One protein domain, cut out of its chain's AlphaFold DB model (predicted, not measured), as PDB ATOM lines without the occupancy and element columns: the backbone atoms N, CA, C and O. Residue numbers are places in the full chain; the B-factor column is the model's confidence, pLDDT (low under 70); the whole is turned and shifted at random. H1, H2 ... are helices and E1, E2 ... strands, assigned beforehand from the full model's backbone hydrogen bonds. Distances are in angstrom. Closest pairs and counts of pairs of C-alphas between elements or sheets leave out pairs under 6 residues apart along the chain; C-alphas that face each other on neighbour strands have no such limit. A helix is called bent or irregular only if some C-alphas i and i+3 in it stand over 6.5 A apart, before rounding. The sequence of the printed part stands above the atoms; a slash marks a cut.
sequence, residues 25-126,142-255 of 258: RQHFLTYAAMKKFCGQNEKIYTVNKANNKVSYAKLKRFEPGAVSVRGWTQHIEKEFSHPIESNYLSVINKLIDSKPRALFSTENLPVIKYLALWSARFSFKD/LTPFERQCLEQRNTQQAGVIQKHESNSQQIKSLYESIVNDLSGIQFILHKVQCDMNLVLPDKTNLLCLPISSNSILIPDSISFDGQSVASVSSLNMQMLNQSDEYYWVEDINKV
ATOM      1  N   ARG A  25     155.424 174.358 150.800       60.44
ATOM      2  CA  ARG A  25     154.836 175.083 151.899       60.44
ATOM      3  C   ARG A  25     154.241 174.091 152.883       60.44
ATOM      4  O   ARG A  25     153.402 173.285 152.490       60.44
ATOM      5  N   GLN A  26     154.669 174.167 154.135       64.25
ATOM      6  CA  GLN A  26     154.216 173.301 155.219       64.25
ATOM      7  C   GLN A  26     153.385 174.076 156.218       64.25
ATOM      8  O   GLN A  26     153.759 175.179 156.604       64.25
ATOM      9  N   HIS A  27     152.289 173.474 156.668       66.94
ATOM     10  CA  HIS A  27     151.454 174.040 157.715       66.94
ATOM     11  C   HIS A  27     152.015 173.743 159.110       66.94
ATOM     12  O   HIS A  27     152.241 172.584 159.452       66.94
ATOM     13  N   PHE A  28     152.161 174.754 159.968       67.75
ATOM     14  CA  PHE A  28     152.335 174.534 161.418       67.75
ATOM     15  C   PHE A  28     151.021 174.132 162.064       67.75
ATOM     16  O   PHE A  28     150.965 173.246 162.910       67.75
ATOM     17  N   LEU A  29     149.960 174.784 161.605       71.88
ATOM     18  CA  LEU A  29     148.593 174.580 162.027       71.88
ATOM     19  C   LEU A  29     147.796 174.128 160.819       71.88
ATOM     20  O   LEU A  29     147.751 174.822 159.801       71.88
ATOM     21  N   THR A  30     147.157 172.965 160.914       72.19
ATOM     22  CA  THR A  30     146.363 172.468 159.787       72.19
ATOM     23  C   THR A  30     145.245 173.456 159.455       72.19
ATOM     24  O   THR A  30     144.586 174.005 160.342       72.19
ATOM     25  N   TYR A  31     144.968 173.643 158.163       77.62
ATOM     26  CA  TYR A  31     143.862 174.491 157.704       77.62
ATOM     27  C   TYR A  31     142.525 174.122 158.375       77.62
ATOM     28  O   TYR A  31     141.717 174.988 158.709       77.62
ATOM     29  N   ALA A  32     142.303 172.826 158.614       78.06
ATOM     30  CA  ALA A  32     141.114 172.324 159.290       78.06
ATOM     31  C   ALA A  32     141.036 172.741 160.770       78.06
ATOM     32  O   ALA A  32     139.942 173.052 161.243       78.06
ATOM     33  N   ALA A  33     142.167 172.785 161.481       80.06
ATOM     34  CA  ALA A  33     142.228 173.296 162.847       80.06
ATOM     35  C   ALA A  33     142.007 174.818 162.881       80.06
ATOM     36  O   ALA A  33     141.171 175.297 163.641       80.06
ATOM     37  N   MET A  34     142.654 175.576 161.989       84.31
ATOM     38  CA  MET A  34     142.472 177.035 161.907       84.31
ATOM     39  C   MET A  34     141.028 177.441 161.594       84.31
ATOM     40  O   MET A  34     140.540 178.448 162.104       84.31
ATOM     41  N   LYS A  35     140.299 176.642 160.804       86.38
ATOM     42  CA  LYS A  35     138.871 176.874 160.541       86.38
ATOM     43  C   LYS A  35     138.014 176.928 161.807       86.38
ATOM     44  O   LYS A  35     136.964 177.561 161.784       86.38
ATOM     45  N   LYS A  36     138.448 176.304 162.908       87.44
ATOM     46  CA  LYS A  36     137.759 176.355 164.209       87.44
ATOM     47  C   LYS A  36     137.893 177.709 164.918       87.44
ATOM     48  O   LYS A  36     137.232 177.930 165.928       87.44
ATOM     49  N   PHE A  37     138.713 178.601 164.363       88.00
ATOM     50  CA  PHE A  37     138.908 179.989 164.776       88.00
ATOM     51  C   PHE A  37     138.407 180.981 163.713       88.00
ATOM     52  O   PHE A  37     138.736 182.161 163.765       88.00
ATOM     53  N   CYS A  38     137.590 180.532 162.755       86.88
ATOM     54  CA  CYS A  38     136.914 181.422 161.814       86.88
ATOM     55  C   CYS A  38     135.516 181.810 162.314       86.88
ATOM     56  O   CYS A  38     134.792 180.979 162.859       86.88
ATOM     57  N   GLY A  39     135.107 183.053 162.053       79.94
ATOM     58  CA  GLY A  39     133.726 183.503 162.248       79.94
ATOM     59  C   GLY A  39     132.767 182.928 161.203       79.94
ATOM     60  O   GLY A  39     133.176 182.241 160.262       79.94
ATOM     61  N   GLN A  40     131.480 183.276 161.312       75.50
ATOM     62  CA  GLN A  40     130.404 182.772 160.435       75.50
ATOM     63  C   GLN A  40     130.658 182.996 158.928       75.50
ATOM     64  O   GLN A  40     130.169 182.238 158.098       75.50
ATOM     65  N   ASN A  41     131.481 183.986 158.569       80.38
ATOM     66  CA  ASN A  41     131.845 184.306 157.184       80.38
ATOM     67  C   ASN A  41     133.122 183.596 156.684       80.38
ATOM     68  O   ASN A  41     133.697 184.013 155.675       80.38
ATOM     69  N   GLU A  42     133.611 182.577 157.400       81.44
ATOM     70  CA  GLU A  42     134.922 181.939 157.180       81.44
ATOM     71  C   GLU A  42     136.099 182.933 157.238       81.44
ATOM     72  O   GLU A  42     137.144 182.723 156.613       81.44
ATOM     73  N   LYS A  43     135.912 184.051 157.947       84.56
ATOM     74  CA  LYS A  43     136.937 185.075 158.139       84.56
ATOM     75  C   LYS A  43     137.623 184.901 159.485       84.56
ATOM     76  O   LYS A  43     136.988 184.473 160.446       84.56
ATOM     77  N   ILE A  44     138.897 185.254 159.526       85.38
ATOM     78  CA  ILE A  44     139.752 185.196 160.705       85.38
ATOM     79  C   ILE A  44     140.538 186.501 160.799       85.38
ATOM     80  O   ILE A  44     140.873 187.106 159.772       85.38
ATOM     81  N   TYR A  45     140.783 186.952 162.022       86.06
ATOM     82  CA  TYR A  45     141.745 188.011 162.276       86.06
ATOM     83  C   TYR A  45     143.129 187.400 162.429       86.06
ATOM     84  O   TYR A  45     143.285 186.398 163.124       86.06
ATOM     85  N   THR A  46     144.118 188.022 161.797       84.31
ATOM     86  CA  THR A  46     145.528 187.645 161.880       84.31
ATOM     87  C   THR A  46     146.336 188.867 162.270       84.31
ATOM     88  O   THR A  46     146.166 189.938 161.678       84.31
ATOM     89  N   VAL A  47     147.236 188.706 163.235       83.06
ATOM     90  CA  VAL A  47     148.221 189.729 163.593       83.06
ATOM     91  C   VAL A  47     149.612 189.206 163.324       83.06
ATOM     92  O   VAL A  47     149.977 188.144 163.818       83.06
ATOM     93  N   ASN A  48     150.388 190.000 162.593       80.56
ATOM     94  CA  ASN A  48     151.827 189.836 162.492       80.56
ATOM     95  C   ASN A  48     152.497 190.942 163.315       80.56
ATOM     96  O   ASN A  48     152.351 192.133 163.020       80.56
ATOM     97  N   LYS A  49     153.216 190.551 164.370       80.81
ATOM     98  CA  LYS A  49     153.863 191.511 165.273       80.81
ATOM     99  C   LYS A  49     155.103 192.158 164.673       80.81
ATOM    100  O   LYS A  49     155.404 193.296 165.010       80.81
ATOM    101  N   ALA A  50     155.802 191.474 163.767       77.69
ATOM    102  CA  ALA A  50     157.013 192.007 163.148       77.69
ATOM    103  C   ALA A  50     156.733 193.277 162.327       77.69
ATOM    104  O   ALA A  50     157.575 194.168 162.254       77.69
ATOM    105  N   ASN A  51     155.544 193.382 161.728       79.88
ATOM    106  CA  ASN A  51     155.137 194.545 160.938       79.88
ATOM    107  C   ASN A  51     153.943 195.319 161.526       79.88
ATOM    108  O   ASN A  51     153.452 196.241 160.872       79.88
ATOM    109  N   ASN A  52     153.482 194.959 162.730       77.50
ATOM    110  CA  ASN A  52     152.313 195.534 163.404       77.50
ATOM    111  C   ASN A  52     151.040 195.576 162.534       77.50
ATOM    112  O   ASN A  52     150.215 196.482 162.673       77.50
ATOM    113  N   LYS A  53     150.863 194.619 161.613       77.56
ATOM    114  CA  LYS A  53     149.673 194.568 160.755       77.56
ATOM    115  C   LYS A  53     148.620 193.640 161.334       77.56
ATOM    116  O   LYS A  53     148.881 192.467 161.596       77.56
ATOM    117  N   VAL A  54     147.400 194.166 161.420       80.50
ATOM    118  CA  VAL A  54     146.181 193.391 161.655       80.50
ATOM    119  C   VAL A  54     145.470 193.200 160.320       80.50
ATOM    120  O   VAL A  54     145.225 194.167 159.598       80.50
ATOM    121  N   SER A  55     145.139 191.960 159.980       80.62
ATOM    122  CA  SER A  55     144.383 191.612 158.775       80.62
ATOM    123  C   SER A  55     143.096 190.896 159.157       80.62
ATOM    124  O   SER A  55     143.114 190.025 160.018       80.62
ATOM    125  N   TYR A  56     141.987 191.232 158.494       84.12
ATOM    126  CA  TYR A  56     140.726 190.500 158.608       84.12
ATOM    127  C   TYR A  56     140.318 189.983 157.236       84.12
ATOM    128  O   TYR A  56     139.846 190.734 156.376       84.12
ATOM    129  N   ALA A  57     140.536 188.695 157.008       81.25
ATOM    130  CA  ALA A  57     140.369 188.097 155.694       81.25
ATOM    131  C   ALA A  57     139.731 186.715 155.785       81.25
ATOM    132  O   ALA A  57     139.700 186.076 156.834       81.25
ATOM    133  N   LYS A  58     139.195 186.255 154.653       83.25
ATOM    134  CA  LYS A  58     138.759 184.868 154.514       83.25
ATOM    135  C   LYS A  58     139.980 183.958 154.634       83.25
ATOM    136  O   LYS A  58     140.924 184.162 153.872       83.25
ATOM    137  N   LEU A  59     139.919 182.951 155.508       80.88
ATOM    138  CA  LEU A  59     141.023 182.015 155.721       80.88
ATOM    139  C   LEU A  59     141.391 181.326 154.402       80.88
ATOM    140  O   LEU A  59     140.590 180.577 153.814       80.88
ATOM    141  N   LYS A  60     142.616 181.556 153.934       77.81
ATOM    142  CA  LYS A  60     143.149 180.904 152.739       77.81
ATOM    143  C   LYS A  60     143.866 179.617 153.127       77.81
ATOM    144  O   LYS A  60     144.371 179.459 154.229       77.81
ATOM    145  N   ARG A  61     143.944 178.672 152.179       69.69
ATOM    146  CA  ARG A  61     144.713 177.431 152.376       69.69
ATOM    147  C   ARG A  61     146.183 177.727 152.672       69.69
ATOM    148  O   ARG A  61     146.801 176.945 153.365       69.69
ATOM    149  N   PHE A  62     146.722 178.836 152.176       70.25
ATOM    150  CA  PHE A  62     148.119 179.227 152.362       70.25
ATOM    151  C   PHE A  62     148.230 180.508 153.189       70.25
ATOM    152  O   PHE A  62     148.874 181.459 152.751       70.25
ATOM    153  N   GLU A  63     147.522 180.558 154.320       71.38
ATOM    154  CA  GLU A  63     147.547 181.725 155.201       71.38
ATOM    155  C   GLU A  63     148.997 182.013 155.640       71.38
ATOM    156  O   GLU A  63     149.659 181.104 156.160       71.38
ATOM    157  N   PRO A  64     149.520 183.229 155.389       60.78
ATOM    158  CA  PRO A  64     150.822 183.645 155.905       60.78
ATOM    159  C   PRO A  64     150.873 183.437 157.425       60.78
ATOM    160  O   PRO A  64     149.884 183.712 158.093       60.78
ATOM    161  N   GLY A  65     151.976 182.881 157.940       60.78
ATOM    162  CA  GLY A  65     152.153 182.590 159.372       60.78
ATOM    163  C   GLY A  65     151.819 181.169 159.798       60.78
ATOM    164  O   GLY A  65     152.541 180.559 160.588       60.78
ATOM    165  N   ALA A  66     150.760 180.603 159.221       63.16
ATOM    166  CA  ALA A  66     150.407 179.201 159.400       63.16
ATOM    167  C   ALA A  66     151.214 178.285 158.485       63.16
ATOM    168  O   ALA A  66     151.123 177.068 158.621       63.16
ATOM    169  N   VAL A  67     151.981 178.871 157.563       64.31
ATOM    170  CA  VAL A  67     152.734 178.185 156.521       64.31
ATOM    171  C   VAL A  67     154.189 178.660 156.484       64.31
ATOM    172  O   VAL A  67     154.429 179.865 156.470       64.31
ATOM    173  N   SER A  68     155.152 177.737 156.402       61.19
ATOM    174  CA  SER A  68     156.577 178.014 156.125       61.19
ATOM    175  C   SER A  68     157.086 177.282 154.897       61.19
ATOM    176  O   SER A  68     156.388 176.443 154.332       61.19
ATOM    177  N   VAL A  69     158.345 177.546 154.537       61.81
ATOM    178  CA  VAL A  69     159.135 176.656 153.684       61.81
ATOM    179  C   VAL A  69     159.168 175.247 154.280       61.81
ATOM    180  O   VAL A  69     159.179 175.057 155.499       61.81
ATOM    181  N   ARG A  70     159.144 174.259 153.389       66.25
ATOM    182  CA  ARG A  70     159.206 172.838 153.707       66.25
ATOM    183  C   ARG A  70     160.529 172.463 154.397       66.25
ATOM    184  O   ARG A  70     161.578 172.520 153.764       66.25
ATOM    185  N   GLY A  71     160.473 172.047 155.665       64.62
ATOM    186  CA  GLY A  71     161.648 171.691 156.478       64.62
ATOM    187  C   GLY A  71     162.051 170.208 156.464       64.62
ATOM    188  O   GLY A  71     163.103 169.868 156.995       64.62
ATOM    189  N   TRP A  72     161.245 169.322 155.866       71.56
ATOM    190  CA  TRP A  72     161.477 167.866 155.824       71.56
ATOM    191  C   TRP A  72     161.021 167.241 154.497       71.56
ATOM    192  O   TRP A  72     160.285 167.876 153.738       71.56
ATOM    193  N   THR A  73     161.364 165.979 154.237       73.19
ATOM    194  CA  THR A  73     161.014 165.276 152.984       73.19
ATOM    195  C   THR A  73     159.513 165.026 152.809       73.19
ATOM    196  O   THR A  73     158.722 165.000 153.758       73.19
ATOM    197  N   GLN A  74     159.082 164.801 151.572       72.12
ATOM    198  CA  GLN A  74     157.721 164.367 151.248       72.12
ATOM    199  C   GLN A  74     157.340 163.023 151.843       72.12
ATOM    200  O   GLN A  74     156.204 162.845 152.292       72.12
ATOM    201  N   HIS A  75     158.297 162.113 151.909       71.88
ATOM    202  CA  HIS A  75     158.111 160.826 152.551       71.88
ATOM    203  C   HIS A  75     157.724 160.986 154.035       71.88
ATOM    204  O   HIS A  75     156.695 160.464 154.461       71.88
ATOM    205  N   ILE A  76     158.454 161.812 154.795       76.50
ATOM    206  CA  ILE A  76     158.163 162.074 156.217       76.50
ATOM    207  C   ILE A  76     156.839 162.825 156.400       76.50
ATOM    208  O   ILE A  76     156.062 162.514 157.303       76.50
ATOM    209  N   GLU A  77     156.519 163.776 155.521       76.62
ATOM    210  CA  GLU A  77     155.221 164.453 155.579       76.62
ATOM    211  C   GLU A  77     154.063 163.449 155.482       76.62
ATOM    212  O   GLU A  77     153.163 163.456 156.330       76.62
ATOM    213  N   LYS A  78     154.134 162.558 154.487       78.06
ATOM    214  CA  LYS A  78     153.090 161.587 154.160       78.06
ATOM    215  C   LYS A  78     152.971 160.469 155.191       78.06
ATOM    216  O   LYS A  78     151.854 160.146 155.588       78.06
ATOM    217  N   GLU A  79     154.083 159.867 155.591       81.19
ATOM    218  CA  GLU A  79     154.064 158.648 156.410       81.19
ATOM    219  C   GLU A  79     154.075 158.925 157.908       81.19
ATOM    220  O   GLU A  79     153.558 158.128 158.687       81.19
ATOM    221  N   PHE A  80     154.622 160.067 158.322       84.94
ATOM    222  CA  PHE A  80     154.780 160.391 159.731       84.94
ATOM    223  C   PHE A  80     153.841 161.514 160.174       84.94
ATOM    224  O   PHE A  80     153.075 161.342 161.124       84.94
ATOM    225  N   SER A  81     153.835 162.650 159.475       84.12
ATOM    226  CA  SER A  81     153.124 163.836 159.961       84.12
ATOM    227  C   SER A  81     151.610 163.816 159.686       84.12
ATOM    228  O   SER A  81     150.816 164.089 160.589       84.12
ATOM    229  N   HIS A  82     151.182 163.411 158.484       84.69
ATOM    230  CA  HIS A  82     149.762 163.371 158.110       84.69
ATOM    231  C   HIS A  82     148.909 162.443 158.993       84.69
ATOM    232  O   HIS A  82     147.792 162.837 159.353       84.69
ATOM    233  N   PRO A  83     149.369 161.234 159.382       89.50
ATOM    234  CA  PRO A  83     148.606 160.391 160.299       89.50
ATOM    235  C   PRO A  83     148.398 161.044 161.669       89.50
ATOM    236  O   PRO A  83     147.309 160.944 162.236       89.50
ATOM    237  N   ILE A  84     149.408 161.750 162.194       91.50
ATOM    238  CA  ILE A  84     149.319 162.465 163.476       91.50
ATOM    239  C   ILE A  84     148.250 163.559 163.394       91.50
ATOM    240  O   ILE A  84     147.350 163.605 164.234       91.50
ATOM    241  N   GLU A  85     148.299 164.391 162.355       88.88
ATOM    242  CA  GLU A  85     147.324 165.460 162.120       88.88
ATOM    243  C   GLU A  85     145.899 164.937 161.942       88.88
ATOM    244  O   GLU A  85     144.955 165.493 162.502       88.88
ATOM    245  N   SER A  86     145.739 163.853 161.179       90.12
ATOM    246  CA  SER A  86     144.436 163.239 160.910       90.12
ATOM    247  C   SER A  86     143.808 162.682 162.188       90.12
ATOM    248  O   SER A  86     142.623 162.903 162.453       90.12
ATOM    249  N   ASN A  87     144.612 162.010 163.016       93.69
ATOM    250  CA  ASN A  87     144.176 161.487 164.309       93.69
ATOM    251  C   ASN A  87     143.794 162.620 165.268       93.69
ATOM    252  O   ASN A  87     142.731 162.568 165.889       93.69
ATOM    253  N   TYR A  88     144.614 163.668 165.343       93.69
ATOM    254  CA  TYR A  88     144.318 164.857 166.133       93.69
ATOM    255  C   TYR A  88     143.023 165.542 165.690       93.69
ATOM    256  O   TYR A  88     142.150 165.806 166.517       93.69
ATOM    257  N   LEU A  89     142.845 165.764 164.383       91.56
ATOM    258  CA  LEU A  89     141.650 166.401 163.834       91.56
ATOM    259  C   LEU A  89     140.379 165.602 164.162       91.56
ATOM    260  O   LEU A  89     139.348 166.177 164.515       91.56
ATOM    261  N   SER A  90     140.455 164.272 164.076       92.75
ATOM    262  CA  SER A  90     139.367 163.371 164.469       92.75
ATOM    263  C   SER A  90     138.997 163.527 165.949       92.75
ATOM    264  O   SER A  90     137.812 163.588 166.282       92.75
ATOM    265  N   VAL A  91     139.995 163.654 166.832       94.69
ATOM    266  CA  VAL A  91     139.791 163.864 168.272       94.69
ATOM    267  C   VAL A  91     139.172 165.235 168.555       94.69
ATOM    268  O   VAL A  91     138.112 165.298 169.177       94.69
ATOM    269  N   ILE A  92     139.749 166.336 168.061       93.25
ATOM    270  CA  ILE A  92     139.237 167.679 168.388       93.25
ATOM    271  C   ILE A  92     137.824 167.920 167.862       93.25
ATOM    272  O   ILE A  92     137.034 168.580 168.532       93.25
ATOM    273  N   ASN A  93     137.463 167.340 166.712       92.62
ATOM    274  CA  ASN A  93     136.103 167.447 166.184       92.62
ATOM    275  C   ASN A  93     135.063 166.853 167.145       92.62
ATOM    276  O   ASN A  93     133.947 167.350 167.188       92.62
ATOM    277  N   LYS A  94     135.426 165.838 167.938       93.88
ATOM    278  CA  LYS A  94     134.555 165.273 168.983       93.88
ATOM    279  C   LYS A  94     134.582 166.111 170.266       93.88
ATOM    280  O   LYS A  94     133.562 166.262 170.937       93.88
ATOM    281  N   LEU A  95     135.743 166.660 170.621       95.06
ATOM    282  CA  LEU A  95     135.928 167.433 171.856       95.06
ATOM    283  C   LEU A  95     135.259 168.813 171.822       95.06
ATOM    284  O   LEU A  95     134.819 169.306 172.863       95.06
ATOM    285  N   ILE A  96     135.149 169.444 170.651       90.81
ATOM    286  CA  ILE A  96     134.518 170.768 170.514       90.81
ATOM    287  C   ILE A  96     133.059 170.751 170.994       90.81
ATOM    288  O   ILE A  96     132.648 171.685 171.678       90.81
ATOM    289  N   ASP A  97     132.327 169.663 170.769       90.56
ATOM    290  CA  ASP A  97     130.926 169.543 171.201       90.56
ATOM    291  C   ASP A  97     130.773 168.841 172.566       90.56
ATOM    292  O   ASP A  97     129.675 168.727 173.111       90.56
ATOM    293  N   SER A  98     131.879 168.374 173.154       95.06
ATOM    294  CA  SER A  98     131.885 167.683 174.447       95.06
ATOM    295  C   SER A  98     131.795 168.649 175.634       95.06
ATOM    296  O   SER A  98     132.233 169.797 175.566       95.06
ATOM    297  N   LYS A  99     131.280 168.165 176.772       95.56
ATOM    298  CA  LYS A  99     131.329 168.888 178.059       95.56
ATOM    299  C   LYS A  99     132.765 168.947 178.612       95.56
ATOM    300  O   LYS A  99     133.553 168.066 178.267       95.56
ATOM    301  N   PRO A 100     133.101 169.927 179.479       96.44
ATOM    302  CA  PRO A 100     134.389 169.949 180.173       96.44
ATOM    303  C   PRO A 100     134.666 168.629 180.903       96.44
ATOM    304  O   PRO A 100     133.784 168.127 181.604       96.44
ATOM    305  N   ARG A 101     135.859 168.058 180.711       96.50
ATOM    306  CA  ARG A 101     136.305 166.801 181.342       96.50
ATOM    307  C   ARG A 101     137.781 166.524 181.068       96.50
ATOM    308  O   ARG A 101     138.328 167.019 180.087       96.50
ATOM    309  N   ALA A 102     138.388 165.645 181.860       96.88
ATOM    310  CA  ALA A 102     139.662 165.031 181.497       96.88
ATOM    311  C   ALA A 102     139.539 164.233 180.183       96.88
ATOM    312  O   ALA A 102     138.499 163.620 179.896       96.88
ATOM    313  N   LEU A 103     140.596 164.256 179.372       96.69
ATOM    314  CA  LEU A 103     140.680 163.452 178.155       96.69
ATOM    315  C   LEU A 103     140.880 161.972 178.482       96.69
ATOM    316  O   LEU A 103     141.634 161.622 179.386       96.69
ATOM    317  N   PHE A 104     140.259 161.085 177.709       95.44
ATOM    318  CA  PHE A 104     140.582 159.662 177.791       95.44
ATOM    319  C   PHE A 104     141.968 159.405 177.191       95.44
ATOM    320  O   PHE A 104     142.416 160.153 176.325       95.44
ATOM    321  N   SER A 105     142.637 158.313 177.566       92.00
ATOM    322  CA  SER A 105     143.971 157.981 177.035       92.00
ATOM    323  C   SER A 105     144.006 157.901 175.500       92.00
ATOM    324  O   SER A 105     144.986 158.303 174.874       92.00
ATOM    325  N   THR A 106     142.906 157.451 174.884       95.06
ATOM    326  CA  THR A 106     142.719 157.390 173.423       95.06
ATOM    327  C   THR A 106     142.609 158.764 172.751       95.06
ATOM    328  O   THR A 106     142.817 158.865 171.545       95.06
ATOM    329  N   GLU A 107     142.308 159.819 173.509       96.06
ATOM    330  CA  GLU A 107     142.237 161.215 173.054       96.06
ATOM    331  C   GLU A 107     143.508 161.987 173.427       96.06
ATOM    332  O   GLU A 107     144.006 162.785 172.633       96.06
ATOM    333  N   ASN A 108     144.058 161.707 174.610       95.56
ATOM    334  CA  ASN A 108     145.225 162.379 175.170       95.56
ATOM    335  C   ASN A 108     146.485 162.130 174.327       95.56
ATOM    336  O   ASN A 108     147.215 163.064 174.003       95.56
ATOM    337  N   LEU A 109     146.712 160.884 173.890       95.31
ATOM    338  CA  LEU A 109     147.892 160.544 173.091       95.31
ATOM    339  C   LEU A 109     147.922 161.260 171.722       95.31
ATOM    340  O   LEU A 109     148.959 161.833 171.389       95.31
ATOM    341  N   PRO A 110     146.839 161.285 170.914       94.94
ATOM    342  CA  PRO A 110     146.800 162.098 169.697       94.94
ATOM    343  C   PRO A 110     147.071 163.590 169.928       94.94
ATOM    344  O   PRO A 110     147.748 164.210 169.110       94.94
ATOM    345  N   VAL A 111     146.577 164.154 171.035       94.12
ATOM    346  CA  VAL A 111     146.826 165.553 171.416       94.12
ATOM    347  C   VAL A 111     148.310 165.792 171.698       94.12
ATOM    348  O   VAL A 111     148.895 166.698 171.105       94.12
ATOM    349  N   ILE A 112     148.936 164.947 172.522       94.88
ATOM    350  CA  ILE A 112     150.374 165.019 172.826       94.88
ATOM    351  C   ILE A 112     151.208 164.921 171.546       94.88
ATOM    352  O   ILE A 112     152.086 165.748 171.312       94.88
ATOM    353  N   LYS A 113     150.907 163.944 170.680       93.88
ATOM    354  CA  LYS A 113     151.626 163.766 169.411       93.88
ATOM    355  C   LYS A 113     151.504 164.997 168.517       93.88
ATOM    356  O   LYS A 113     152.490 165.419 167.923       93.88
ATOM    357  N   TYR A 114     150.321 165.598 168.422       92.00
ATOM    358  CA  TYR A 114     150.154 166.813 167.628       92.00
ATOM    359  C   TYR A 114     150.889 168.014 168.230       92.00
ATOM    360  O   TYR A 114     151.519 168.758 167.486       92.00
ATOM    361  N   LEU A 115     150.872 168.184 169.555       91.00
ATOM    362  CA  LEU A 115     151.640 169.236 170.231       91.00
ATOM    363  C   LEU A 115     153.141 169.097 169.993       91.00
ATOM    364  O   LEU A 115     153.792 170.074 169.624       91.00
ATOM    365  N   ALA A 116     153.666 167.879 170.130       91.12
ATOM    366  CA  ALA A 116     155.057 167.575 169.828       91.12
ATOM    367  C   ALA A 116     155.392 167.884 168.365       91.12
ATOM    368  O   ALA A 116     156.412 168.509 168.087       91.12
ATOM    369  N   LEU A 117     154.514 167.511 167.426       88.75
ATOM    370  CA  LEU A 117     154.702 167.781 166.001       88.75
ATOM    371  C   LEU A 117     154.690 169.284 165.692       88.75
ATOM    372  O   LEU A 117     155.550 169.765 164.957       88.75
ATOM    373  N   TRP A 118     153.734 170.022 166.257       85.62
ATOM    374  CA  TRP A 118     153.616 171.467 166.081       85.62
ATOM    375  C   TRP A 118     154.856 172.183 166.633       85.62
ATOM    376  O   TRP A 118     155.472 172.978 165.919       85.62
ATOM    377  N   SER A 119     155.282 171.843 167.851       85.00
ATOM    378  CA  SER A 119     156.496 172.396 168.456       85.00
ATOM    379  C   SER A 119     157.742 172.058 167.645       85.00
ATOM    380  O   SER A 119     158.545 172.944 167.360       85.00
ATOM    381  N   ALA A 120     157.893 170.795 167.240       82.69
ATOM    382  CA  ALA A 120     159.064 170.353 166.502       82.69
ATOM    383  C   ALA A 120     159.156 171.034 165.134       82.69
ATOM    384  O   ALA A 120     160.243 171.427 164.745       82.69
ATOM    385  N   ARG A 121     158.039 171.261 164.426       76.38
ATOM    386  CA  ARG A 121     158.042 172.021 163.164       76.38
ATOM    387  C   ARG A 121     158.503 173.463 163.351       76.38
ATOM    388  O   ARG A 121     159.242 173.971 162.513       76.38
ATOM    389  N   PHE A 122     158.063 174.127 164.420       70.81
ATOM    390  CA  PHE A 122     158.377 175.540 164.625       70.81
ATOM    391  C   PHE A 122     159.880 175.783 164.809       70.81
ATOM    392  O   PHE A 122     160.414 176.758 164.283       70.81
ATOM    393  N   SER A 123     160.578 174.869 165.488       68.19
ATOM    394  CA  SER A 123     162.019 174.974 165.753       68.19
ATOM    395  C   SER A 123     162.901 174.986 164.498       68.19
ATOM    396  O   SER A 123     164.065 175.363 164.586       68.19
ATOM    397  N   PHE A 124     162.368 174.609 163.329       63.62
ATOM    398  CA  PHE A 124     163.120 174.513 162.071       63.62
ATOM    399  C   PHE A 124     162.640 175.500 161.000       63.62
ATOM    400  O   PHE A 124     162.931 175.310 159.821       63.62
ATOM    401  N   LYS A 125     161.937 176.573 161.397       56.22
ATOM    402  CA  LYS A 125     161.485 177.634 160.478       56.22
ATOM    403  C   LYS A 125     162.620 178.301 159.682       56.22
ATOM    404  O   LYS A 125     162.311 178.846 158.631       56.22
ATOM    405  N   ASP A 126     163.879 178.245 160.146       46.91
ATOM    406  CA  ASP A 126     164.928 179.162 159.659       46.91
ATOM    407  C   ASP A 126     166.379 178.640 159.589       46.91
ATOM    408  O   ASP A 126     167.298 179.428 159.367       46.91
ATOM    409  N   LEU A 142     170.418 173.058 144.268       62.09
ATOM    410  CA  LEU A 142     169.171 172.657 143.634       62.09
ATOM    411  C   LEU A 142     168.094 173.701 143.915       62.09
ATOM    412  O   LEU A 142     167.871 174.088 145.074       62.09
ATOM    413  N   THR A 143     167.350 174.078 142.880       65.50
ATOM    414  CA  THR A 143     166.075 174.776 143.048       65.50
ATOM    415  C   THR A 143     165.136 173.922 143.904       65.50
ATOM    416  O   THR A 143     165.300 172.699 143.973       65.50
ATOM    417  N   PRO A 144     164.122 174.517 144.559       64.06
ATOM    418  CA  PRO A 144     163.115 173.732 145.255       64.06
ATOM    419  C   PRO A 144     162.574 172.618 144.345       64.06
ATOM    420  O   PRO A 144     162.629 171.451 144.732       64.06
ATOM    421  N   PHE A 145     162.174 172.963 143.110       66.81
ATOM    422  CA  PHE A 145     161.628 172.043 142.102       66.81
ATOM    423  C   PHE A 145     162.468 170.776 141.919       66.81
ATOM    424  O   PHE A 145     161.957 169.664 142.058       66.81
ATOM    425  N   GLU A 146     163.765 170.939 141.674       68.31
ATOM    426  CA  GLU A 146     164.675 169.819 141.435       68.31
ATOM    427  C   GLU A 146     164.802 168.907 142.660       68.31
ATOM    428  O   GLU A 146     164.836 167.685 142.508       68.31
ATOM    429  N   ARG A 147     164.785 169.471 143.877       68.31
ATOM    430  CA  ARG A 147     164.815 168.678 145.119       68.31
ATOM    431  C   ARG A 147     163.598 167.766 145.223       68.31
ATOM    432  O   ARG A 147     163.751 166.580 145.486       68.31
ATOM    433  N   GLN A 148     162.397 168.286 144.967       67.69
ATOM    434  CA  GLN A 148     161.183 167.474 145.076       67.69
ATOM    435  C   GLN A 148     161.125 166.368 144.015       67.69
ATOM    436  O   GLN A 148     160.659 165.266 144.305       67.69
ATOM    437  N   CYS A 149     161.639 166.621 142.808       70.44
ATOM    438  CA  CYS A 149     161.770 165.578 141.792       70.44
ATOM    439  C   CYS A 149     162.736 164.459 142.217       70.44
ATOM    440  O   CYS A 149     162.463 163.290 141.942       70.44
ATOM    441  N   LEU A 150     163.841 164.796 142.888       71.06
ATOM    442  CA  LEU A 150     164.797 163.814 143.409       71.06
ATOM    443  C   LEU A 150     164.215 162.989 144.566       71.06
ATOM    444  O   LEU A 150     164.324 161.762 144.536       71.06
ATOM    445  N   GLU A 151     163.534 163.633 145.523       70.31
ATOM    446  CA  GLU A 151     162.857 162.953 146.640       70.31
ATOM    447  C   GLU A 151     161.854 161.901 146.140       70.31
ATOM    448  O   GLU A 151     161.789 160.789 146.659       70.31
ATOM    449  N   GLN A 152     161.084 162.225 145.100       66.94
ATOM    450  CA  GLN A 152     160.072 161.316 144.552       66.94
ATOM    451  C   GLN A 152     160.651 160.109 143.841       66.94
ATOM    452  O   GLN A 152     160.101 159.014 143.928       66.94
ATOM    453  N   ARG A 153     161.769 160.308 143.148       69.19
ATOM    454  CA  ARG A 153     162.493 159.222 142.487       69.19
ATOM    455  C   ARG A 153     163.298 158.387 143.480       69.19
ATOM    456  O   ARG A 153     163.930 157.419 143.068       69.19
ATOM    457  N   ASN A 154     163.275 158.752 144.767       64.25
ATOM    458  CA  ASN A 154     164.117 158.187 145.815       64.25
ATOM    459  C   ASN A 154     165.603 158.175 145.405       64.25
ATOM    460  O   ASN A 154     166.344 157.236 145.689       64.25
ATOM    461  N   THR A 155     166.017 159.203 144.659       62.59
ATOM    462  CA  THR A 155     167.374 159.351 144.132       62.59
ATOM    463  C   THR A 155     168.082 160.459 144.881       62.59
ATOM    464  O   THR A 155     167.594 161.585 144.923       62.59
ATOM    465  N   GLN A 156     169.260 160.160 145.413       59.12
ATOM    466  CA  GLN A 156     170.118 161.158 146.034       59.12
ATOM    467  C   GLN A 156     171.045 161.790 145.000       59.12
ATOM    468  O   GLN A 156     171.458 161.156 144.027       59.12
ATOM    469  N   GLN A 157     171.427 163.039 145.244       55.91
ATOM    470  CA  GLN A 157     172.596 163.605 144.588       55.91
ATOM    471  C   GLN A 157     173.832 162.894 145.155       55.91
ATOM    472  O   GLN A 157     173.995 162.851 146.370       55.91
ATOM    473  N   ALA A 158     174.640 162.284 144.284       49.03
ATOM    474  CA  ALA A 158     175.813 161.448 144.581       49.03
ATOM    475  C   ALA A 158     176.420 161.608 145.998       49.03
ATOM    476  O   ALA A 158     177.289 162.447 146.215       49.03
ATOM    477  N   GLY A 159     175.981 160.781 146.955       37.53
ATOM    478  CA  GLY A 159     176.585 160.690 148.292       37.53
ATOM    479  C   GLY A 159     176.354 161.883 149.233       37.53
ATOM    480  O   GLY A 159     176.927 161.900 150.322       37.53
ATOM    481  N   VAL A 160     175.522 162.859 148.862       43.72
ATOM    482  CA  VAL A 160     175.185 164.013 149.705       43.72
ATOM    483  C   VAL A 160     173.839 163.759 150.378       43.72
ATOM    484  O   VAL A 160     172.805 163.754 149.709       43.72
ATOM    485  N   ILE A 161     173.837 163.595 151.709       50.75
ATOM    486  CA  ILE A 161     172.603 163.685 152.507       50.75
ATOM    487  C   ILE A 161     172.076 165.098 152.311       50.75
ATOM    488  O   ILE A 161     172.684 166.075 152.764       50.75
ATOM    489  N   GLN A 162     170.965 165.224 151.595       58.41
ATOM    490  CA  GLN A 162     170.388 166.531 151.349       58.41
ATOM    491  C   GLN A 162     169.911 167.078 152.696       58.41
ATOM    492  O   GLN A 162     169.316 166.379 153.510       58.41
ATOM    493  N   LYS A 163     170.205 168.343 152.977       59.41
ATOM    494  CA  LYS A 163     169.964 168.989 154.276       59.41
ATOM    495  C   LYS A 163     168.555 168.771 154.849       59.41
ATOM    496  O   LYS A 163     168.387 168.672 156.057       59.41
ATOM    497  N   HIS A 164     167.545 168.657 153.993       59.62
ATOM    498  CA  HIS A 164     166.179 168.358 154.413       59.62
ATOM    499  C   HIS A 164     166.004 166.930 154.957       59.62
ATOM    500  O   HIS A 164     165.144 166.730 155.807       59.62
ATOM    501  N   GLU A 165     166.798 165.941 154.535       67.25
ATOM    502  CA  GLU A 165     166.828 164.598 155.134       67.25
ATOM    503  C   GLU A 165     167.414 164.669 156.550       67.25
ATOM    504  O   GLU A 165     166.840 164.110 157.484       67.25
ATOM    505  N   SER A 166     168.495 165.437 156.736       70.56
ATOM    506  CA  SER A 166     169.072 165.695 158.063       70.56
ATOM    507  C   SER A 166     168.086 166.436 158.973       70.56
ATOM    508  O   SER A 166     167.816 165.985 160.086       70.56
ATOM    509  N   ASN A 167     167.449 167.503 158.476       72.31
ATOM    510  CA  ASN A 167     166.390 168.208 159.201       72.31
ATOM    511  C   ASN A 167     165.215 167.275 159.521       72.31
ATOM    512  O   ASN A 167     164.676 167.328 160.621       72.31
ATOM    513  N   SER A 168     164.840 166.377 158.604       76.88
ATOM    514  CA  SER A 168     163.777 165.396 158.847       76.88
ATOM    515  C   SER A 168     164.097 164.492 160.037       76.88
ATOM    516  O   SER A 168     163.229 164.248 160.875       76.88
ATOM    517  N   GLN A 169     165.340 164.008 160.125       78.50
ATOM    518  CA  GLN A 169     165.798 163.194 161.250       78.50
ATOM    519  C   GLN A 169     165.816 164.002 162.550       78.50
ATOM    520  O   GLN A 169     165.270 163.542 163.548       78.50
ATOM    521  N   GLN A 170     166.356 165.223 162.531       80.62
ATOM    522  CA  GLN A 170     166.403 166.094 163.711       80.62
ATOM    523  C   GLN A 170     165.003 166.455 164.221       80.62
ATOM    524  O   GLN A 170     164.754 166.400 165.424       80.62
ATOM    525  N   ILE A 171     164.066 166.759 163.319       80.00
ATOM    526  CA  ILE A 171     162.668 167.023 163.671       80.00
ATOM    527  C   ILE A 171     162.024 165.780 164.285       80.00
ATOM    528  O   ILE A 171     161.324 165.895 165.289       80.00
ATOM    529  N   LYS A 172     162.267 164.592 163.717       85.00
ATOM    530  CA  LYS A 172     161.752 163.337 164.272       85.00
ATOM    531  C   LYS A 172     162.315 163.072 165.671       85.00
ATOM    532  O   LYS A 172     161.538 162.774 166.572       85.00
ATOM    533  N   SER A 173     163.621 163.244 165.875       86.75
ATOM    534  CA  SER A 173     164.253 163.097 167.192       86.75
ATOM    535  C   SER A 173     163.716 164.107 168.209       86.75
ATOM    536  O   SER A 173     163.406 163.730 169.337       86.75
ATOM    537  N   LEU A 174     163.539 165.374 167.813       87.88
ATOM    538  CA  LEU A 174     162.947 166.393 168.681       87.88
ATOM    539  C   LEU A 174     161.493 166.051 169.027       87.88
ATOM    540  O   LEU A 174     161.103 166.140 170.188       87.88
ATOM    541  N   TYR A 175     160.702 165.616 168.046       91.31
ATOM    542  CA  TYR A 175     159.343 165.133 168.278       91.31
ATOM    543  C   TYR A 175     159.322 163.983 169.292       91.31
ATOM    544  O   TYR A 175     158.518 164.015 170.219       91.31
ATOM    545  N   GLU A 176     160.188 162.976 169.136       93.12
ATOM    546  CA  GLU A 176     160.231 161.811 170.028       93.12
ATOM    547  C   GLU A 176     160.591 162.229 171.457       93.12
ATOM    548  O   GLU A 176     159.943 161.777 172.401       93.12
ATOM    549  N   SER A 177     161.548 163.152 171.610       93.00
ATOM    550  CA  SER A 177     161.885 163.749 172.906       93.00
ATOM    551  C   SER A 177     160.671 164.427 173.541       93.00
ATOM    552  O   SER A 177     160.304 164.090 174.661       93.00
ATOM    553  N   ILE A 178     159.989 165.313 172.806       92.88
ATOM    554  CA  ILE A 178     158.836 166.052 173.339       92.88
ATOM    555  C   ILE A 178     157.686 165.096 173.688       92.88
ATOM    556  O   ILE A 178     157.027 165.272 174.708       92.88
ATOM    557  N   VAL A 179     157.430 164.059 172.882       94.69
ATOM    558  CA  VAL A 179     156.409 163.048 173.211       94.69
ATOM    559  C   VAL A 179     156.735 162.340 174.524       94.69
ATOM    560  O   VAL A 179     155.827 162.120 175.326       94.69
ATOM    561  N   ASN A 180     158.003 161.997 174.755       94.25
ATOM    562  CA  ASN A 180     158.430 161.373 176.004       94.25
ATOM    563  C   ASN A 180     158.250 162.328 177.190       94.25
ATOM    564  O   ASN A 180     157.672 161.924 178.201       94.25
ATOM    565  N   ASP A 181     158.645 163.593 177.038       92.62
ATOM    566  CA  ASP A 181     158.522 164.619 178.081       92.62
ATOM    567  C   ASP A 181     157.056 164.887 178.463       92.62
ATOM    568  O   ASP A 181     156.732 165.103 179.630       92.62
ATOM    569  N   LEU A 182     156.142 164.821 177.489       92.19
ATOM    570  CA  LEU A 182     154.706 165.039 177.698       92.19
ATOM    571  C   LEU A 182     153.932 163.758 178.059       92.19
ATOM    572  O   LEU A 182     152.732 163.832 178.323       92.19
ATOM    573  N   SER A 183     154.570 162.584 178.068       88.25
ATOM    574  CA  SER A 183     153.885 161.285 178.194       88.25
ATOM    575  C   SER A 183     153.080 161.114 179.489       88.25
ATOM    576  O   SER A 183     152.069 160.411 179.493       88.25
ATOM    577  N   GLY A 184     153.501 161.778 180.569       89.44
ATOM    578  CA  GLY A 184     152.819 161.776 181.865       89.44
ATOM    579  C   GLY A 184     151.754 162.862 182.033       89.44
ATOM    580  O   GLY A 184     151.114 162.914 183.079       89.44
ATOM    581  N   ILE A 185     151.562 163.741 181.046       93.12
ATOM    582  CA  ILE A 185     150.639 164.872 181.159       93.12
ATOM    583  C   ILE A 185     149.223 164.438 180.808       93.12
ATOM    584  O   ILE A 185     148.956 163.932 179.716       93.12
ATOM    585  N   GLN A 186     148.289 164.714 181.713       95.12
ATOM    586  CA  GLN A 186     146.868 164.521 181.480       95.12
ATOM    587  C   GLN A 186     146.210 165.855 181.128       95.12
ATOM    588  O   GLN A 186     146.114 166.756 181.959       95.12
ATOM    589  N   PHE A 187     145.711 165.979 179.897       96.50
ATOM    590  CA  PHE A 187     144.965 167.166 179.495       96.50
ATOM    591  C   PHE A 187     143.507 167.094 179.951       96.50
ATOM    592  O   PHE A 187     142.856 166.038 179.935       96.50
ATOM    593  N   ILE A 188     142.980 168.259 180.305       96.94
ATOM    594  CA  ILE A 188     141.585 168.524 180.622       96.94
ATOM    595  C   ILE A 188     141.023 169.461 179.558       96.94
ATOM    596  O   ILE A 188     141.624 170.470 179.196       96.94
ATOM    597  N   LEU A 189     139.847 169.114 179.043       97.50
ATOM    598  CA  LEU A 189     139.043 169.991 178.211       97.50
ATOM    599  C   LEU A 189     138.322 171.013 179.085       97.50
ATOM    600  O   LEU A 189     137.461 170.650 179.888       97.50
ATOM    601  N   HIS A 190     138.603 172.287 178.838       97.12
ATOM    602  CA  HIS A 190     137.879 173.418 179.403       97.12
ATOM    603  C   HIS A 190     137.061 174.128 178.321       97.12
ATOM    604  O   HIS A 190     137.422 174.147 177.139       97.12
ATOM    605  N   LYS A 191     135.947 174.733 178.744       96.06
ATOM    606  CA  LYS A 191     135.114 175.598 177.906       96.06
ATOM    607  C   LYS A 191     135.186 177.027 178.417       96.06
ATOM    608  O   LYS A 191     135.026 177.258 179.612       96.06
ATOM    609  N   VAL A 192     135.383 177.966 177.501       94.69
ATOM    610  CA  VAL A 192     135.247 179.395 177.775       94.69
ATOM    611  C   VAL A 192     133.770 179.751 177.682       94.69
ATOM    612  O   VAL A 192     133.128 179.512 176.660       94.69
ATOM    613  N   GLN A 193     133.230 180.257 178.787       93.50
ATOM    614  CA  GLN A 193     131.808 180.574 178.958       93.50
ATOM    615  C   GLN A 193     131.566 182.061 179.251       93.50
ATOM    616  O   GLN A 193     130.419 182.478 179.387       93.50
ATOM    617  N   CYS A 194     132.629 182.860 179.348       91.12
ATOM    618  CA  CYS A 194     132.533 184.314 179.395       91.12
ATOM    619  C   CYS A 194     132.524 184.928 177.985       91.12
ATOM    620  O   CYS A 194     132.714 184.238 176.986       91.12
ATOM    621  N   ASP A 195     132.319 186.245 177.905       90.00
ATOM    622  CA  ASP A 195     132.365 187.031 176.659       90.00
ATOM    623  C   ASP A 195     133.815 187.302 176.203       90.00
ATOM    624  O   ASP A 195     134.236 188.439 175.980       90.00
ATOM    625  N   MET A 196     134.609 186.235 176.135       90.81
ATOM    626  CA  MET A 196     135.985 186.233 175.654       90.81
ATOM    627  C   MET A 196     136.180 185.072 174.675       90.81
ATOM    628  O   MET A 196     135.552 184.023 174.790       90.81
ATOM    629  N   ASN A 197     137.090 185.254 173.727       90.38
ATOM    630  CA  ASN A 197     137.523 184.265 172.757       90.38
ATOM    631  C   ASN A 197     138.992 183.920 173.002       90.38
ATOM    632  O   ASN A 197     139.803 184.781 173.343       90.38
ATOM    633  N   LEU A 198     139.342 182.665 172.766       92.31
ATOM    634  CA  LEU A 198     140.720 182.197 172.757       92.31
ATOM    635  C   LEU A 198     141.432 182.612 171.470       92.31
ATOM    636  O   LEU A 198     140.836 182.613 170.387       92.31
ATOM    637  N   VAL A 199     142.725 182.893 171.597       90.50
ATOM    638  CA  VAL A 199     143.637 183.014 170.454       90.50
ATOM    639  C   VAL A 199     144.189 181.661 170.052       90.50
ATOM    640  O   VAL A 199     144.349 180.774 170.885       90.50
ATOM    641  N   LEU A 200     144.542 181.528 168.780       89.50
ATOM    642  CA  LEU A 200     145.426 180.483 168.291       89.50
ATOM    643  C   LEU A 200     146.795 181.124 168.013       89.50
ATOM    644  O   LEU A 200     146.886 181.930 167.085       89.50
ATOM    645  N   PRO A 201     147.841 180.844 168.805       87.31
ATOM    646  CA  PRO A 201     149.189 181.337 168.517       87.31
ATOM    647  C   PRO A 201     149.814 180.553 167.354       87.31
ATOM    648  O   PRO A 201     149.362 179.455 167.043       87.31
ATOM    649  N   ASP A 202     150.854 181.082 166.709       80.06
ATOM    650  CA  ASP A 202     151.645 180.335 165.718       80.06
ATOM    651  C   ASP A 202     152.668 179.376 166.362       80.06
ATOM    652  O   ASP A 202     152.984 178.327 165.789       80.06
ATOM    653  N   LYS A 203     153.125 179.704 167.577       80.06
ATOM    654  CA  LYS A 203     153.970 178.875 168.451       80.06
ATOM    655  C   LYS A 203     153.150 178.216 169.552       80.06
ATOM    656  O   LYS A 203     152.289 178.849 170.153       80.06
ATOM    657  N   THR A 204     153.469 176.964 169.866       76.75
ATOM    658  CA  THR A 204     152.930 176.287 171.051       76.75
ATOM    659  C   THR A 204     153.853 176.482 172.249       76.75
ATOM    660  O   THR A 204     155.074 176.497 172.106       76.75
ATOM    661  N   ASN A 205     153.269 176.594 173.439       74.62
ATOM    662  CA  ASN A 205     153.987 176.562 174.713       74.62
ATOM    663  C   ASN A 205     153.922 175.182 175.389       74.62
ATOM    664  O   ASN A 205     154.214 175.062 176.576       74.62
ATOM    665  N   LEU A 206     153.497 174.161 174.631       80.69
ATOM    666  CA  LEU A 206     153.308 172.752 175.003       80.69
ATOM    667  C   LEU A 206     152.250 172.466 176.078       80.69
ATOM    668  O   LEU A 206     151.787 171.331 176.176       80.69
ATOM    669  N   LEU A 207     151.833 173.468 176.850       83.25
ATOM    670  CA  LEU A 207     150.955 173.308 178.010       83.25
ATOM    671  C   LEU A 207     149.580 173.953 177.817       83.25
ATOM    672  O   LEU A 207     148.698 173.784 178.648       83.25
ATOM    673  N   CYS A 208     149.353 174.697 176.742       87.88
ATOM    674  CA  CYS A 208     148.057 175.294 176.448       87.88
ATOM    675  C   CYS A 208     147.733 175.077 174.977       87.88
ATOM    676  O   CYS A 208     148.445 175.560 174.096       87.88
ATOM    677  N   LEU A 209     146.646 174.354 174.706       91.62
ATOM    678  CA  LEU A 209     146.234 174.036 173.345       91.62
ATOM    679  C   LEU A 209     144.803 174.511 173.073       91.62
ATOM    680  O   LEU A 209     143.840 173.789 173.350       91.62
ATOM    681  N   PRO A 210     144.644 175.716 172.508       92.44
ATOM    682  CA  PRO A 210     143.380 176.167 171.943       92.44
ATOM    683  C   PRO A 210     142.951 175.238 170.798       92.44
ATOM    684  O   PRO A 210     143.696 175.049 169.837       92.44
ATOM    685  N   ILE A 211     141.741 174.675 170.871       92.94
ATOM    686  CA  ILE A 211     141.187 173.803 169.811       92.94
ATOM    687  C   ILE A 211     140.012 174.448 169.059       92.94
ATOM    688  O   ILE A 211     139.662 174.019 167.960       92.94
ATOM    689  N   SER A 212     139.416 175.488 169.640       92.00
ATOM    690  CA  SER A 212     138.476 176.421 169.014       92.00
ATOM    691  C   SER A 212     138.485 177.737 169.797       92.00
ATOM    692  O   SER A 212     139.105 177.828 170.857       92.00
ATOM    693  N   SER A 213     137.746 178.747 169.337       91.00
ATOM    694  CA  SER A 213     137.649 180.034 170.043       91.00
ATOM    695  C   SER A 213     137.062 179.964 171.451       91.00
ATOM    696  O   SER A 213     137.210 180.912 172.211       91.00
ATOM    697  N   ASN A 214     136.409 178.861 171.814       93.31
ATOM    698  CA  ASN A 214     135.765 178.681 173.113       93.31
ATOM    699  C   ASN A 214     136.172 177.384 173.830       93.31
ATOM    700  O   ASN A 214     135.558 177.020 174.832       93.31
ATOM    701  N   SER A 215     137.146 176.642 173.304       95.56
ATOM    702  CA  SER A 215     137.568 175.360 173.867       95.56
ATOM    703  C   SER A 215     139.083 175.262 173.894       95.56
ATOM    704  O   SER A 215     139.753 175.522 172.892       95.56
ATOM    705  N   ILE A 216     139.612 174.830 175.032       95.38
ATOM    706  CA  ILE A 216     141.047 174.709 175.266       95.38
ATOM    707  C   ILE A 216     141.362 173.430 176.026       95.38
ATOM    708  O   ILE A 216     140.562 172.966 176.841       95.38
ATOM    709  N   LEU A 217     142.525 172.864 175.734       95.50
ATOM    710  CA  LEU A 217     143.103 171.755 176.472       95.50
ATOM    711  C   LEU A 217     144.238 172.290 177.340       95.50
ATOM    712  O   LEU A 217     145.153 172.944 176.832       95.50
ATOM    713  N   ILE A 218     144.152 172.021 178.639       95.19
ATOM    714  CA  ILE A 218     145.107 172.471 179.655       95.19
ATOM    715  C   ILE A 218     145.452 171.263 180.545       95.19
ATOM    716  O   ILE A 218     144.549 170.484 180.852       95.19
ATOM    717  N   PRO A 219     146.724 171.050 180.918       94.50
ATOM    718  CA  PRO A 219     147.130 170.061 181.904       94.50
ATOM    719  C   PRO A 219     146.355 170.200 183.211       94.50
ATOM    720  O   PRO A 219     146.089 171.308 183.668       94.50
ATOM    721  N   ASP A 220     146.067 169.075 183.851       91.12
ATOM    722  CA  ASP A 220     145.451 169.019 185.179       91.12
ATOM    723  C   ASP A 220     146.209 169.804 186.267       91.12
ATOM    724  O   ASP A 220     145.605 170.279 187.229       91.12
ATOM    725  N   SER A 221     147.516 169.987 186.090       89.69
ATOM    726  CA  SER A 221     148.387 170.761 186.973       89.69
ATOM    727  C   SER A 221     148.213 172.282 186.877       89.69
ATOM    728  O   SER A 221     148.704 173.000 187.749       89.69
ATOM    729  N   ILE A 222     147.519 172.795 185.856       91.19
ATOM    730  CA  ILE A 222     147.312 174.231 185.645       91.19
ATOM    731  C   ILE A 222     145.858 174.589 185.956       91.19
ATOM    732  O   ILE A 222     144.919 174.113 185.320       91.19
ATOM    733  N   SER A 223     145.664 175.487 186.924       89.94
ATOM    734  CA  SER A 223     144.337 176.010 187.247       89.94
ATOM    735  C   SER A 223     143.851 176.968 186.161       89.94
ATOM    736  O   SER A 223     144.549 177.916 185.799       89.94
ATOM    737  N   PHE A 224     142.635 176.739 185.664       94.50
ATOM    738  CA  PHE A 224     141.989 177.612 184.693       94.50
ATOM    739  C   PHE A 224     140.479 177.675 184.919       94.50
ATOM    740  O   PHE A 224     139.786 176.654 184.915       94.50
ATOM    741  N   ASP A 225     139.970 178.899 185.048       94.38
ATOM    742  CA  ASP A 225     138.540 179.189 185.091       94.38
ATOM    743  C   ASP A 225     138.087 179.827 183.769       94.38
ATOM    744  O   ASP A 225     138.436 180.966 183.460       94.38
ATOM    745  N   GLY A 226     137.300 179.091 182.983       92.88
ATOM    746  CA  GLY A 226     136.751 179.566 181.708       92.88
ATOM    747  C   GLY A 226     135.562 180.529 181.840       92.88
ATOM    748  O   GLY A 226     135.126 181.092 180.830       92.88
ATOM    749  N   GLN A 227     135.023 180.724 183.048       95.31
ATOM    750  CA  GLN A 227     133.976 181.712 183.340       95.31
ATOM    751  C   GLN A 227     134.565 183.076 183.720       95.31
ATOM    752  O   GLN A 227     133.900 184.102 183.576       95.31
ATOM    753  N   SER A 228     135.824 183.109 184.159       95.38
ATOM    754  CA  SER A 228     136.516 184.339 184.528       95.38
ATOM    755  C   SER A 228     137.156 185.015 183.315       95.38
ATOM    756  O   SER A 228     138.097 184.504 182.707       95.38
ATOM    757  N   VAL A 229     136.698 186.232 183.015       93.50
ATOM    758  CA  VAL A 229     137.306 187.108 181.997       93.50
ATOM    759  C   VAL A 229     138.795 187.330 182.274       93.50
ATOM    760  O   VAL A 229     139.596 187.311 181.343       93.50
ATOM    761  N   ALA A 230     139.178 187.501 183.543       93.00
ATOM    762  CA  ALA A 230     140.570 187.719 183.930       93.00
ATOM    763  C   ALA A 230     141.440 186.483 183.652       93.00
ATOM    764  O   ALA A 230     142.536 186.614 183.112       93.00
ATOM    765  N   SER A 231     140.928 185.287 183.956       94.19
ATOM    766  CA  SER A 231     141.602 184.012 183.678       94.19
ATOM    767  C   SER A 231     141.823 183.813 182.172       94.19
ATOM    768  O   SER A 231     142.947 183.554 181.736       94.19
ATOM    769  N   VAL A 232     140.787 184.034 181.353       94.31
ATOM    770  CA  VAL A 232     140.886 183.915 179.886       94.31
ATOM    771  C   VAL A 232     141.802 184.987 179.286       94.31
ATOM    772  O   VAL A 232     142.638 184.665 178.444       94.31
ATOM    773  N   SER A 233     141.700 186.242 179.742       92.06
ATOM    774  CA  SER A 233     142.567 187.347 179.299       92.06
ATOM    775  C   SER A 233     144.037 187.067 179.625       92.06
ATOM    776  O   SER A 233     144.898 187.183 178.753       92.06
ATOM    777  N   SER A 234     144.333 186.614 180.850       91.94
ATOM    778  CA  SER A 234     145.691 186.249 181.273       91.94
ATOM    779  C   SER A 234     146.268 185.121 180.417       91.94
ATOM    780  O   SER A 234     147.418 185.196 179.986       91.94
ATOM    781  N   LEU A 235     145.470 184.090 180.133       92.38
ATOM    782  CA  LEU A 235     145.897 182.974 179.296       92.38
ATOM    783  C   LEU A 235     146.177 183.413 177.852       92.38
ATOM    784  O   LEU A 235     147.207 183.052 177.280       92.38
ATOM    785  N   ASN A 236     145.297 184.235 177.275       92.06
ATOM    786  CA  ASN A 236     145.526 184.828 175.961       92.06
ATOM    787  C   ASN A 236     146.813 185.651 175.956       92.06
ATOM    788  O   ASN A 236     147.636 185.454 175.074       92.06
ATOM    789  N   MET A 237     147.049 186.500 176.958       90.00
ATOM    790  CA  MET A 237     148.284 187.285 177.051       90.00
ATOM    791  C   MET A 237     149.543 186.416 177.096       90.00
ATOM    792  O   MET A 237     150.532 186.752 176.448       90.00
ATOM    793  N   GLN A 238     149.519 185.283 177.801       89.69
ATOM    794  CA  GLN A 238     150.641 184.338 177.807       89.69
ATOM    795  C   GLN A 238     150.907 183.761 176.411       89.69
ATOM    796  O   GLN A 238     152.046 183.801 175.944       89.69
ATOM    797  N   MET A 239     149.859 183.287 175.728       88.94
ATOM    798  CA  MET A 239     149.966 182.749 174.367       88.94
ATOM    799  C   MET A 239     150.436 183.809 173.373       88.94
ATOM    800  O   MET A 239     151.316 183.548 172.557       88.94
ATOM    801  N   LEU A 240     149.887 185.020 173.480       87.50
ATOM    802  CA  LEU A 240     150.289 186.159 172.677       87.50
ATOM    803  C   LEU A 240     151.764 186.451 172.895       87.50
ATOM    804  O   LEU A 240     152.501 186.479 171.927       87.50
ATOM    805  N   ASN A 241     152.237 186.641 174.125       86.38
ATOM    806  CA  ASN A 241     153.624 187.042 174.396       86.38
ATOM    807  C   ASN A 241     154.676 186.078 173.829       86.38
ATOM    808  O   ASN A 241     155.786 186.507 173.526       86.38
ATOM    809  N   GLN A 242     154.327 184.806 173.658       82.19
ATOM    810  CA  GLN A 242     155.218 183.771 173.133       82.19
ATOM    811  C   GLN A 242     155.139 183.617 171.607       82.19
ATOM    812  O   GLN A 242     155.984 182.943 171.019       82.19
ATOM    813  N   SER A 243     154.143 184.228 170.962       82.62
ATOM    814  CA  SER A 243     153.887 184.095 169.531       82.62
ATOM    815  C   SER A 243     154.421 185.288 168.734       82.62
ATOM    816  O   SER A 243     154.397 186.434 169.204       82.62
ATOM    817  N   ASP A 244     154.881 185.024 167.511       80.50
ATOM    818  CA  ASP A 244     155.223 186.087 166.549       80.50
ATOM    819  C   ASP A 244     153.966 186.506 165.775       80.50
ATOM    820  O   ASP A 244     153.781 187.680 165.431       80.50
ATOM    821  N   GLU A 245     153.067 185.541 165.564       81.50
ATOM    822  CA  GLU A 245     151.770 185.722 164.928       81.50
ATOM    823  C   GLU A 245     150.661 185.016 165.716       81.50
ATOM    824  O   GLU A 245     150.900 184.075 166.476       81.50
ATOM    825  N   TYR A 246     149.424 185.488 165.584       84.00
ATOM    826  CA  TYR A 246     148.275 184.871 166.251       84.00
ATOM    827  C   TYR A 246     146.958 185.160 165.531       84.00
ATOM    828  O   TYR A 246     146.841 186.127 164.771       84.00
ATOM    829  N   TYR A 247     145.966 184.308 165.800       85.38
ATOM    830  CA  TYR A 247     144.683 184.285 165.105       85.38
ATOM    831  C   TYR A 247     143.493 184.253 166.066       85.38
ATOM    832  O   TYR A 247     143.555 183.589 167.101       85.38
ATOM    833  N   TRP A 248     142.384 184.910 165.713       85.12
ATOM    834  CA  TRP A 248     141.130 184.828 166.475       85.12
ATOM    835  C   TRP A 248     139.881 185.138 165.626       85.12
ATOM    836  O   TRP A 248     139.970 185.630 164.500       85.12
ATOM    837  N   VAL A 249     138.701 184.818 166.173       80.12
ATOM    838  CA  VAL A 249     137.410 184.838 165.453       80.12
ATOM    839  C   VAL A 249     136.827 186.246 165.279       80.12
ATOM    840  O   VAL A 249     136.312 186.559 164.207       80.12
ATOM    841  N   GLU A 250     136.844 187.070 166.332       76.62
ATOM    842  CA  GLU A 250     136.025 188.296 166.420       76.62
ATOM    843  C   GLU A 250     136.822 189.562 166.788       76.62
ATOM    844  O   GLU A 250     137.901 189.780 166.275       76.62
ATOM    845  N   ASP A 251     136.284 190.454 167.621       73.81
ATOM    846  CA  ASP A 251     136.935 191.696 168.047       73.81
ATOM    847  C   ASP A 251     138.108 191.413 169.009       73.81
ATOM    848  O   ASP A 251     138.016 190.535 169.870       73.81
ATOM    849  N   ILE A 252     139.196 192.183 168.898       74.31
ATOM    850  CA  ILE A 252     140.342 192.146 169.817       74.31
ATOM    851  C   ILE A 252     139.927 192.434 171.272       74.31
ATOM    852  O   ILE A 252     140.511 191.873 172.198       74.31
ATOM    853  N   ASN A 253     138.859 193.212 171.487       77.56
ATOM    854  CA  ASN A 253     138.294 193.483 172.820       77.56
ATOM    855  C   ASN A 253     137.699 192.237 173.503       77.56
ATOM    856  O   ASN A 253     137.471 192.221 174.716       77.56
ATOM    857  N   LYS A 254     137.437 191.179 172.726       80.50
ATOM    858  CA  LYS A 254     137.046 189.861 173.236       80.50
ATOM    859  C   LYS A 254     138.246 188.949 173.472       80.50
ATOM    860  O   LYS A 254     138.060 187.793 173.814       80.50
ATOM    861  N   VAL A 255     139.470 189.418 173.264       78.50
ATOM    862  CA  VAL A 255     140.681 188.600 173.373       78.50
ATOM    863  C   VAL A 255     141.539 189.047 174.547       78.50
ATOM    864  O   VAL A 255     141.958 188.214 175.349       78.50
TER     865      VAL A 255
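AT A GLANCE: This is residues 25 to 126 and 142 to 255 of the 258 residues of an uncharacterized protein of Vibrio aerogenes CECT 7868 (UniProt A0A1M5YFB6). Three long helices make one side of an elongated body, H3 crossing both H2 and H5, and a small sheet, E5 E7 E6, is at one end of them. A second small sheet, E3 E2 E8, lies farther off, with short H1 between the two sheets, while H4 is at the opposite end of the long axis. The printed part has 216 residues with six named helices and eight named strands, in the order E1 H1 E2 E3 E4 H2 H3 H4 H5 E5 E6 E7 H6 E8; the class is mixed, helices and strands, and all three sheets, the third being E1 E4, are antiparallel. It is compact, with a radius of gyration of the C-alphas of 18.1 A, and spans 61 by 39 by 26 A.

IN THESE COORDINATES: E1, residues 25 to 27, begins at C-alpha 25 (154.836, 175.083, 151.899). H1 is residues 31 to 37, E2 43 to 48, E3 53 to 58 and E4 67 to 69. H2, residues 74 to 95, is 30.2 A long, with a kink of 36 degrees near residue 82; it is only just irregular, C-alphas 79 and 82 being 6.6 A apart. H3 is residues 105 to 122, 25.9 A, H4 144 to 152, and H5 163 to 182, 28.2 A. E5 is residues 187 to 191, E6 209 to 212, E7 215 to 219, and H6 229 to 242, 20.3 A. E8, residues 245 to 248, ends at C-alpha 248 (141.130, 184.828, 166.475).

HOW THE PARTS SIT: E1 pairs with E4, N 26 to O 68 being 2.9 A. H1 only grazes both larger sheets. E2 and E3 form a hairpin, N 46 to O 55 being 2.9 A, and E2 pairs with E8, N 45 to O 248 being 2.9 A. H2 touches H3 with residues 81 to 91 alone, at a steep tilt of 48 degrees, opposite ways; the closest C-alphas, of Tyr 88 and Pro 110, are 5.1 A apart. H2 touches H4 about perpendicular, at 90 degrees, with the C-alphas of Gln 74 and Glu 151 closest, 7.0 A. H3 touches H5 at a steep tilt of 41 degrees, with the C-alphas of Ala 116 and Tyr 175 closest, 5.2 A. H2 and H3 only graze the sheet E5 E7 E6. There N 188 to O 218 is 2.8 A, and in the hairpin of E6 and E7 N 217 to O 209 is 2.9 A. H6 touches no helix; the closest C-alphas of H6 and E8, of Leu 240 and Tyr 246, are 6.9 A apart. In H4, H5 and H6 every O i to N i+4 pair is within hydrogen-bond range; H2 has 14 of 18, H3 13 of 14, and H1 1 of 3, beside 3 of 4 O i to N i+3 pairs.

THE WHOLE: The C-alphas of Ala 158 and Ser 228, the two farthest apart, are 60.5 A from each other. Residues 127 to 141 are not printed, and C-alphas 126 and 142 are 17.8 A apart across the cut. The link from E5 to E6, 17 residues, is long. The mean pLDDT of the printed part is 82.3, and 38 residues are under 70, among them 64 to 71, 142 to 148 and 152 to 165.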